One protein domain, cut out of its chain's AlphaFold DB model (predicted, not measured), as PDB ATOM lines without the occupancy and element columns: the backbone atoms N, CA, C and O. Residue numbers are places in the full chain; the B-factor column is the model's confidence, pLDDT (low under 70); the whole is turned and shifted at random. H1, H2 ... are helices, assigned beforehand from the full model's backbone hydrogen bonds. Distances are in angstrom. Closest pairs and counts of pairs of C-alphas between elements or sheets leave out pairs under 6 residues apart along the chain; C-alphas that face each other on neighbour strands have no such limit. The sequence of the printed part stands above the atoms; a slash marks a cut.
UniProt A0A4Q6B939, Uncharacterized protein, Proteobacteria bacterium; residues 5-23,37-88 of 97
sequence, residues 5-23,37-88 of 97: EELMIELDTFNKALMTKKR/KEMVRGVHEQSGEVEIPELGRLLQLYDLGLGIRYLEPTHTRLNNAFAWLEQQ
ATOM      1  N   GLU A   5      40.762  53.891 -12.012       89.44
ATOM      2  CA  GLU A   5      40.514  53.673 -10.586       89.44
ATOM      3  C   GLU A   5      39.866  54.897  -9.923       89.44
ATOM      4  O   GLU A   5      38.860  54.750  -9.232       89.44
ATOM      5  N   GLU A   6      40.357  56.110 -10.200       90.69
ATOM      6  CA  GLU A   6      39.735  57.349  -9.706       90.69
ATOM      7  C   GLU A   6      38.281  57.493 -10.179       90.69
ATOM      8  O   GLU A   6      37.407  57.856  -9.389       90.69
ATOM      9  N   LEU A   7      37.998  57.156 -11.442       88.94
ATOM     10  CA  LEU A   7      36.637  57.194 -11.985       88.94
ATOM     11  C   LEU A   7      35.721  56.154 -11.334       88.94
ATOM     12  O   LEU A   7      34.545  56.433 -11.105       88.94
ATOM     13  N   MET A   8      36.243  54.967 -11.020       87.88
ATOM     14  CA  MET A   8      35.476  53.923 -10.343       87.88
ATOM     15  C   MET A   8      35.176  54.279  -8.886       87.88
ATOM     16  O   MET A   8      34.050  54.063  -8.443       87.88
ATOM     17  N   ILE A   9      36.121  54.908  -8.178       89.69
ATOM     18  CA  ILE A   9      35.898  55.452  -6.829       89.69
ATOM     19  C   ILE A   9      34.800  56.521  -6.855       89.69
ATOM     20  O   ILE A   9      33.895  56.510  -6.012       89.69
ATOM     21  N   GLU A  10      34.865  57.453  -7.813       89.75
ATOM     22  CA  GLU A  10      33.870  58.523  -7.925       89.75
ATOM     23  C   GLU A  10      32.484  57.956  -8.261       89.75
ATOM     24  O   GLU A  10      31.495  58.319  -7.616       89.75
ATOM     25  N   LEU A  11      32.419  57.018  -9.214       86.69
ATOM     26  CA  LEU A  11      31.186  56.343  -9.607       86.69
ATOM     27  C   LEU A  11      30.564  55.568  -8.441       86.69
ATOM     28  O   LEU A  11      29.363  55.697  -8.210       86.69
ATOM     29  N   ASP A  12      31.351  54.790  -7.697       86.44
ATOM     30  CA  ASP A  12      30.871  54.027  -6.541       86.44
ATOM     31  C   ASP A  12      30.329  54.950  -5.442       86.44
ATOM     32  O   ASP A  12      29.191  54.798  -4.986       86.44
ATOM     33  N   THR A  13      31.098  55.980  -5.082       88.31
ATOM     34  CA  THR A  13      30.693  56.974  -4.078       88.31
ATOM     35  C   THR A  13      29.380  57.651  -4.473       88.31
ATOM     36  O   THR A  13      28.452  57.763  -3.662       88.31
ATOM     37  N   PHE A  14      29.276  58.076  -5.734       87.62
ATOM     38  CA  PHE A  14      28.080  58.724  -6.253       87.62
ATOM     39  C   PHE A  14      26.887  57.762  -6.303       87.62
ATOM     40  O   PHE A  14      25.802  58.100  -5.828       87.62
ATOM     41  N   ASN A  15      27.080  56.533  -6.788       82.44
ATOM     42  CA  ASN A  15      26.035  55.512  -6.855       82.44
ATOM     43  C   ASN A  15      25.506  55.143  -5.457       82.44
ATOM     44  O   ASN A  15      24.293  55.073  -5.257       82.44
ATOM     45  N   LYS A  16      26.380  54.992  -4.452       83.94
ATOM     46  CA  LYS A  16      25.985  54.757  -3.050       83.94
ATOM     47  C   LYS A  16      25.142  55.901  -2.486       83.94
ATOM     48  O   LYS A  16      24.131  55.649  -1.819       83.94
ATOM     49  N   ALA A  17      25.503  57.149  -2.786       86.00
ATOM     50  CA  ALA A  17      24.710  58.313  -2.397       86.00
ATOM     51  C   ALA A  17      23.318  58.296  -3.057       86.00
ATOM     52  O   ALA A  17      22.309  58.452  -2.364       86.00
ATOM     53  N   LEU A  18      23.238  58.015  -4.363       83.50
ATOM     54  CA  LEU A  18      21.963  57.899  -5.084       83.50
ATOM     55  C   LEU A  18      21.091  56.764  -4.544       83.50
ATOM     56  O   LEU A  18      19.891  56.941  -4.342       83.50
ATOM     57  N   MET A  19      21.682  55.602  -4.274       81.81
ATOM     58  CA  MET A  19      20.960  54.458  -3.723       81.81
ATOM     59  C   MET A  19      20.433  54.742  -2.317       81.81
ATOM     60  O   MET A  19      19.339  54.288  -1.981       81.81
ATOM     61  N   THR A  20      21.155  55.531  -1.521       86.12
ATOM     62  CA  THR A  20      20.691  55.988  -0.205       86.12
ATOM     63  C   THR A  20      19.464  56.892  -0.334       86.12
ATOM     64  O   THR A  20      18.442  56.604   0.289       86.12
ATOM     65  N   LYS A  21      19.506  57.903  -1.214       83.88
ATOM     66  CA  LYS A  21      18.355  58.782  -1.511       83.88
ATOM     67  C   LYS A  21      17.149  57.997  -2.028       83.88
ATOM     68  O   LYS A  21      16.032  58.142  -1.537       83.88
ATOM     69  N   LYS A  22      17.384  57.080  -2.970       82.19
ATOM     70  CA  LYS A  22      16.343  56.209  -3.528       82.19
ATOM     71  C   LYS A  22      15.697  55.330  -2.454       82.19
ATOM     72  O   LYS A  22      14.479  55.185  -2.444       82.19
ATOM     73  N   ARG A  23      16.489  54.748  -1.544       82.94
ATOM     74  CA  ARG A  23      15.982  53.955  -0.406       82.94
ATOM     75  C   ARG A  23      15.174  54.803   0.577       82.94
ATOM     76  O   ARG A  23      14.242  54.281   1.177       82.94
ATOM     77  N   LYS A  37      25.359  59.062 -15.887       82.44
ATOM     78  CA  LYS A  37      25.650  58.645 -17.266       82.44
ATOM     79  C   LYS A  37      27.032  59.102 -17.727       82.44
ATOM     80  O   LYS A  37      27.730  58.327 -18.373       82.44
ATOM     81  N   GLU A  38      27.432  60.325 -17.395       87.50
ATOM     82  CA  GLU A  38      28.762  60.849 -17.731       87.50
ATOM     83  C   GLU A  38      29.880  60.063 -17.032       87.50
ATOM     84  O   GLU A  38      30.865  59.703 -17.673       87.50
ATOM     85  N   MET A  39      29.697  59.714 -15.755       87.12
ATOM     86  CA  MET A  39      30.650  58.886 -15.007       87.12
ATOM     87  C   MET A  39      30.789  57.484 -15.603       87.12
ATOM     88  O   MET A  39      31.903  57.019 -15.839       87.12
ATOM     89  N   VAL A  40      29.663  56.823 -15.899       82.94
ATOM     90  CA  VAL A  40      29.659  55.496 -16.538       82.94
ATOM     91  C   VAL A  40      30.350  55.550 -17.900       82.94
ATOM     92  O   VAL A  40      31.138  54.661 -18.225       82.94
ATOM     93  N   ARG A  41      30.116  56.613 -18.674       83.88
ATOM     94  CA  ARG A  41      30.803  56.834 -19.947       83.88
ATOM     95  C   ARG A  41      32.316  56.998 -19.764       83.88
ATOM     96  O   ARG A  41      33.068  56.390 -20.515       83.88
ATOM     97  N   GLY A  42      32.765  57.763 -18.769       86.69
ATOM     98  CA  GLY A  42      34.193  57.920 -18.477       86.69
ATOM     99  C   GLY A  42      34.863  56.597 -18.094       86.69
ATOM    100  O   GLY A  42      35.926  56.267 -18.619       86.69
ATOM    101  N   VAL A  43      34.214  55.802 -17.234       85.88
ATOM    102  CA  VAL A  43      34.675  54.447 -16.881       85.88
ATOM    103  C   VAL A  43      34.753  53.566 -18.127       85.88
ATOM    104  O   VAL A  43      35.737  52.856 -18.312       85.88
ATOM    105  N   HIS A  44      33.759  53.633 -19.013       82.19
ATOM    106  CA  HIS A  44      33.765  52.885 -20.268       82.19
ATOM    107  C   HIS A  44      34.938  53.263 -21.175       82.19
ATOM    108  O   HIS A  44      35.674  52.373 -21.603       82.19
ATOM    109  N   GLU A  45      35.128  54.553 -21.446       86.81
ATOM    110  CA  GLU A  45      36.205  55.040 -22.313       86.81
ATOM    111  C   GLU A  45      37.576  54.603 -21.771       86.81
ATOM    112  O   GLU A  45      38.376  54.043 -22.518       86.81
ATOM    113  N   GLN A  46      37.808  54.726 -20.459       88.00
ATOM    114  CA  GLN A  46      39.071  54.303 -19.840       88.00
ATOM    115  C   GLN A  46      39.222  52.781 -19.710       88.00
ATOM    116  O   GLN A  46      40.337  52.267 -19.731       88.00
ATOM    117  N   SER A  47      38.121  52.026 -19.624       85.44
ATOM    118  CA  SER A  47      38.168  50.555 -19.592       85.44
ATOM    119  C   SER A  47      38.720  49.942 -20.888       85.44
ATOM    120  O   SER A  47      39.149  48.784 -20.899       85.44
ATOM    121  N   GLY A  48      38.724  50.706 -21.988       84.88
ATOM    122  CA  GLY A  48      39.342  50.310 -23.253       84.88
ATOM    123  C   GLY A  48      40.859  50.127 -23.162       84.88
ATOM    124  O   GLY A  48      41.406  49.289 -23.873       84.88
ATOM    125  N   GLU A  49      41.507  50.844 -22.245       86.88
ATOM    126  CA  GLU A  49      42.968  50.918 -22.115       86.88
ATOM    127  C   GLU A  49      43.539  49.930 -21.078       86.88
ATOM    128  O   GLU A  49      44.753  49.820 -20.926       86.88
ATOM    129  N   VAL A  50      42.676  49.206 -20.356       86.44
ATOM    130  CA  VAL A  50      43.054  48.330 -19.230       86.44
ATOM    131  C   VAL A  50      42.777  46.866 -19.564       86.44
ATOM    132  O   VAL A  50      41.812  46.559 -20.267       86.44
ATOM    133  N   GLU A  51      43.606  45.935 -19.081       87.75
ATOM    134  CA  GLU A  51      43.407  44.496 -19.295       87.75
ATOM    135  C   GLU A  51      42.161  43.957 -18.566       87.75
ATOM    136  O   GLU A  51      41.764  44.456 -17.515       87.75
ATOM    137  N   ILE A  52      41.544  42.898 -19.108       85.62
ATOM    138  CA  ILE A  52      40.309  42.316 -18.547       85.62
ATOM    139  C   ILE A  52      40.475  41.865 -17.081       85.62
ATOM    140  O   ILE A  52      39.587  42.185 -16.295       85.62
ATOM    141  N   PRO A  53      41.573  41.193 -16.668       85.19
ATOM    142  CA  PRO A  53      41.744  40.792 -15.270       85.19
ATOM    143  C   PRO A  53      41.839  41.974 -14.301       85.19
ATOM    144  O   PRO A  53      41.264  41.943 -13.215       85.19
ATOM    145  N   GLU A  54      42.541  43.039 -14.693       86.50
ATOM    146  CA  GLU A  54      42.652  44.251 -13.882       86.50
ATOM    147  C   GLU A  54      41.305  44.973 -13.778       86.50
ATOM    148  O   GLU A  54      40.898  45.367 -12.683       86.50
ATOM    149  N   LEU A  55      40.575  45.081 -14.891       85.56
ATOM    150  CA  LEU A  55      39.221  45.626 -14.915       85.56
ATOM    151  C   LEU A  55      38.264  44.807 -14.033       85.56
ATOM    152  O   LEU A  55      37.487  45.383 -13.276       85.56
ATOM    153  N   GLY A  56      38.350  43.476 -14.082       83.12
ATOM    154  CA  GLY A  56      37.579  42.582 -13.220       83.12
ATOM    155  C   GLY A  56      37.887  42.787 -11.734       83.12
ATOM    156  O   GLY A  56      36.962  42.951 -10.939       83.12
ATOM    157  N   ARG A  57      39.171  42.890 -11.359       85.31
ATOM    158  CA  ARG A  57      39.599  43.215  -9.983       85.31
ATOM    159  C   ARG A  57      38.996  44.536  -9.503       85.31
ATOM    160  O   ARG A  57      38.516  44.622  -8.375       85.31
ATOM    161  N   LEU A  58      39.027  45.573 -10.339       84.25
ATOM    162  CA  LEU A  58      38.450  46.870  -9.988       84.25
ATOM    163  C   LEU A  58      36.926  46.773  -9.809       84.25
ATOM    164  O   LEU A  58      36.388  47.322  -8.851       84.25
ATOM    165  N   LEU A  59      36.223  46.035 -10.672       81.19
ATOM    166  CA  LEU A  59      34.774  45.834 -10.549       81.19
ATOM    167  C   LEU A  59      34.384  45.102  -9.254       81.19
ATOM    168  O   LEU A  59      33.403  45.498  -8.626       81.19
ATOM    169  N   GLN A  60      35.169  44.107  -8.822       79.56
ATOM    170  CA  GLN A  60      34.977  43.425  -7.533       79.56
ATOM    171  C   GLN A  60      35.183  44.364  -6.338       79.56
ATOM    172  O   GLN A  60      34.396  44.353  -5.395       79.56
ATOM    173  N   LEU A  61      36.237  45.189  -6.368       80.81
ATOM    174  CA  LEU A  61      36.591  46.073  -5.249       80.81
ATOM    175  C   LEU A  61      35.518  47.114  -4.946       80.81
ATOM    176  O   LEU A  61      35.299  47.458  -3.784       80.81
ATOM    177  N   TYR A  62      34.871  47.626  -5.987       72.62
ATOM    178  CA  TYR A  62      33.922  48.721  -5.846       72.62
ATOM    179  C   TYR A  62      32.471  48.260  -5.709       72.62
ATOM    180  O   TYR A  62      31.607  49.129  -5.674       72.62
ATOM    181  N   ASP A  63      32.216  46.939  -5.605       65.31
ATOM    182  CA  ASP A  63      30.884  46.303  -5.551       65.31
ATOM    183  C   ASP A  63      29.862  47.143  -6.309       65.31
ATOM    184  O   ASP A  63      28.877  47.665  -5.769       65.31
ATOM    185  N   LEU A  64      30.206  47.401  -7.573       63.66
ATOM    186  CA  LEU A  64      29.393  48.200  -8.456       63.66
ATOM    187  C   LEU A  64      28.214  47.302  -8.825       63.66
ATOM    188  O   LEU A  64      28.138  46.745  -9.917       63.66
ATOM    189  N   GLY A  65      27.273  47.195  -7.881       54.69
ATOM    190  CA  GLY A  65      25.876  46.852  -8.060       54.69
ATOM    191  C   GLY A  65      25.276  47.935  -8.931       54.69
ATOM    192  O   GLY A  65      24.525  48.815  -8.505       54.69
ATOM    193  N   LEU A  66      25.736  47.924 -10.168       52.72
ATOM    194  CA  LEU A  66      25.322  48.760 -11.241       52.72
ATOM    195  C   LEU A  66      23.819  48.496 -11.327       52.72
ATOM    196  O   LEU A  66      23.384  47.421 -11.733       52.72
ATOM    197  N   GLY A  67      23.012  49.468 -10.880       41.25
ATOM    198  CA  GLY A  67      21.553  49.526 -11.039       41.25
ATOM    199  C   GLY A  67      21.178  49.675 -12.513       41.25
ATOM    200  O   GLY A  67      20.407  50.540 -12.920       41.25
ATOM    201  N   ILE A  68      21.800  48.844 -13.327       46.12
ATOM    202  CA  ILE A  68      22.067  48.990 -14.726       46.12
ATOM    203  C   ILE A  68      21.273  47.900 -15.404       46.12
ATOM    204  O   ILE A  68      21.746  46.895 -15.911       46.12
ATOM    205  N   ARG A  69      19.984  48.172 -15.471       42.16
ATOM    206  CA  ARG A  69      19.204  47.714 -16.617       42.16
ATOM    207  C   ARG A  69      19.373  48.677 -17.805       42.16
ATOM    208  O   ARG A  69      18.565  48.650 -18.720       42.16
ATOM    209  N   TYR A  70      20.387  49.553 -17.758       41.91
ATOM    210  CA  TYR A  70      20.567  50.718 -18.630       41.91
ATOM    211  C   TYR A  70      21.969  50.837 -19.263       41.91
ATOM    212  O   TYR A  70      22.223  51.839 -19.929       41.91
ATOM    213  N   LEU A  71      22.881  49.867 -19.088       50.06
ATOM    214  CA  LEU A  71      24.117  49.825 -19.883       50.06
ATOM    215  C   LEU A  71      23.647  49.429 -21.273       50.06
ATOM    216  O   LEU A  71      23.176  48.313 -21.491       50.06
ATOM    217  N   GLU A  72      23.704  50.379 -22.195       49.28
ATOM    218  CA  GLU A  72      23.457  50.081 -23.593       49.28
ATOM    219  C   GLU A  72      24.421  48.984 -24.082       49.28
ATOM    220  O   GLU A  72      25.545  48.878 -23.575       49.28
ATOM    221  N   PRO A  73      24.036  48.215 -25.116       51.72
ATOM    222  CA  PRO A  73      24.878  47.186 -25.734       51.72
ATOM    223  C   PRO A  73      26.277  47.661 -26.170       51.72
ATOM    224  O   PRO A  73      27.155  46.839 -26.402       51.72
ATOM    225  N   THR A  74      26.498  48.974 -26.274       57.81
ATOM    226  CA  THR A  74      27.778  49.618 -26.604       57.81
ATOM    227  C   THR A  74      28.884  49.400 -25.560       57.81
ATOM    228  O   THR A  74      30.053  49.626 -25.861       57.81
ATOM    229  N   HIS A  75      28.570  48.885 -24.368       71.81
ATOM    230  CA  HIS A  75      29.522  48.700 -23.264       71.81
ATOM    231  C   HIS A  75      30.181  47.305 -23.227       71.81
ATOM    232  O   HIS A  75      30.431  46.748 -22.157       71.81
ATOM    233  N   THR A  76      30.499  46.737 -24.395       74.81
ATOM    234  CA  THR A  76      31.027  45.369 -24.574       74.81
ATOM    235  C   THR A  76      32.199  45.021 -23.654       74.81
ATOM    236  O   THR A  76      32.268  43.907 -23.145       74.81
ATOM    237  N   ARG A  77      33.123  45.959 -23.405       80.75
ATOM    238  CA  ARG A  77      34.298  45.712 -22.552       80.75
ATOM    239  C   ARG A  77      33.912  45.400 -21.103       80.75
ATOM    240  O   ARG A  77      34.421  44.436 -20.542       80.75
ATOM    241  N   LEU A  78      32.990  46.177 -20.533       79.81
ATOM    242  CA  LEU A  78      32.482  45.953 -19.178       79.81
ATOM    243  C   LEU A  78      31.724  44.626 -19.103       79.81
ATOM    244  O   LEU A  78      31.960  43.848 -18.188       79.81
ATOM    245  N   ASN A  79      30.902  44.317 -20.111       78.12
ATOM    246  CA  ASN A  79      30.199  43.032 -20.192       78.12
ATOM    247  C   ASN A  79      31.171  41.844 -20.224       78.12
ATOM    248  O   ASN A  79      30.950  40.853 -19.539       78.12
ATOM    249  N   ASN A  80      32.267  41.954 -20.978       81.19
ATOM    250  CA  ASN A  80      33.292  40.913 -21.021       81.19
ATOM    251  C   ASN A  80      34.005  40.748 -19.672       81.19
ATOM    252  O   ASN A  80      34.340  39.628 -19.304       81.19
ATOM    253  N   ALA A  81      34.229  41.838 -18.934       81.94
ATOM    254  CA  ALA A  81      34.798  41.766 -17.591       81.94
ATOM    255  C   ALA A  81      33.831  41.113 -16.592       81.94
ATOM    256  O   ALA A  81      34.256  40.262 -15.821       81.94
ATOM    257  N   PHE A  82      32.532  41.429 -16.654       80.44
ATOM    258  CA  PHE A  82      31.517  40.735 -15.853       80.44
ATOM    259  C   PHE A  82      31.442  39.239 -16.187       80.44
ATOM    260  O   PHE A  82      31.467  38.419 -15.279       80.44
ATOM    261  N   ALA A  83      31.451  38.866 -17.470       81.81
ATOM    262  CA  ALA A  83      31.464  37.459 -17.877       81.81
ATOM    263  C   ALA A  83      32.731  36.718 -17.406       81.81
ATOM    264  O   ALA A  83      32.668  35.544 -17.051       81.81
ATOM    265  N   TRP A  84      33.885  37.394 -17.395       83.94
ATOM    266  CA  TRP A  84      35.123  36.848 -16.833       83.94
ATOM    267  C   TRP A  84      35.009  36.605 -15.320       83.94
ATOM    268  O   TRP A  84      35.452  35.562 -14.853       83.94
ATOM    269  N   LEU A  85      34.377  37.519 -14.574       82.06
ATOM    270  CA  LEU A  85      34.115  37.355 -13.140       82.06
ATOM    271  C   LEU A  85      33.173  36.177 -12.853       82.06
ATOM    272  O   LEU A  85      33.490  35.343 -12.011       82.06
ATOM    273  N   GLU A  86      32.066  36.058 -13.592       81.50
ATOM    274  CA  GLU A  86      31.109  34.948 -13.443       81.50
ATOM    275  C   GLU A  86      31.767  33.580 -13.689       81.50
ATOM    276  O   GLU A  86      31.479  32.607 -12.993       81.50
ATOM    277  N   GLN A  87      32.685  33.496 -14.659       82.44
ATOM    278  CA  GLN A  87      33.448  32.271 -14.918       82.44
ATOM    279  C   GLN A  87      34.369  31.894 -13.753       82.44
ATOM    280  O   GLN A  87      34.590  30.706 -13.531       82.44
ATOM    281  N   GLN A  88      34.898  32.871 -13.012       78.12
ATOM    282  CA  GLN A  88      35.711  32.601 -11.825       78.12
ATOM    283  C   GLN A  88      34.863  32.119 -10.652       78.12
ATOM    284  O   GLN A  88      35.212  31.125 -10.026       78.12
TER     285      GLN A  88
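This is residues 5 to 23 and 37 to 88 of the 97 residues of an uncharacterized protein of Proteobacteria bacterium (UniProt A0A4Q6B939). The long helix H1 packs with one part on the oppositely running H2, while H3 and H4 cross as a second pair, H4 meeting H2 end to end. The printed part has 71 residues with four named helices, H1 to H4 in chain order, and no named strand. It is all helix and compact, with a radius of gyration of the C-alphas of 11.8 A and spans of 33 by 24 by 23 A.

H1, residues 5 to 23, is 26.6 A long from C-alpha 5 at (40.514, 53.673, -10.586). H2 is residues 37 to 47, 15.1 A; H3 is 52 to 61, 14.3 A; H4, 76 to 88, 18.6 A, ends at C-alpha 88 (35.711, 32.601, -11.825).

H1 touches H2 with residues 7 to 11 alone, closest C-alphas Leu 7 and Val 43, 5.9 A, at a shallow tilt of 31 degrees, opposite ways. H2 and H4, with residues 77 to 78 alone, touch only at their ends, closest C-alphas Ser 47 and Arg 77, 6.9 A. H3 touches H4, closest C-alphas Gly 56 and Ala 81, 5.2 A, about perpendicular at 75 degrees. H1 and H4 are apart. In H1, H2, H3 and H4 every O i to N i+4 pair is within hydrogen-bond range.

Residues 24 to 36 are cut out, C-alphas 23 and 37 being 20.0 A apart. H3 to H4 is a long link; residues 63 to 74 have pLDDT under 70.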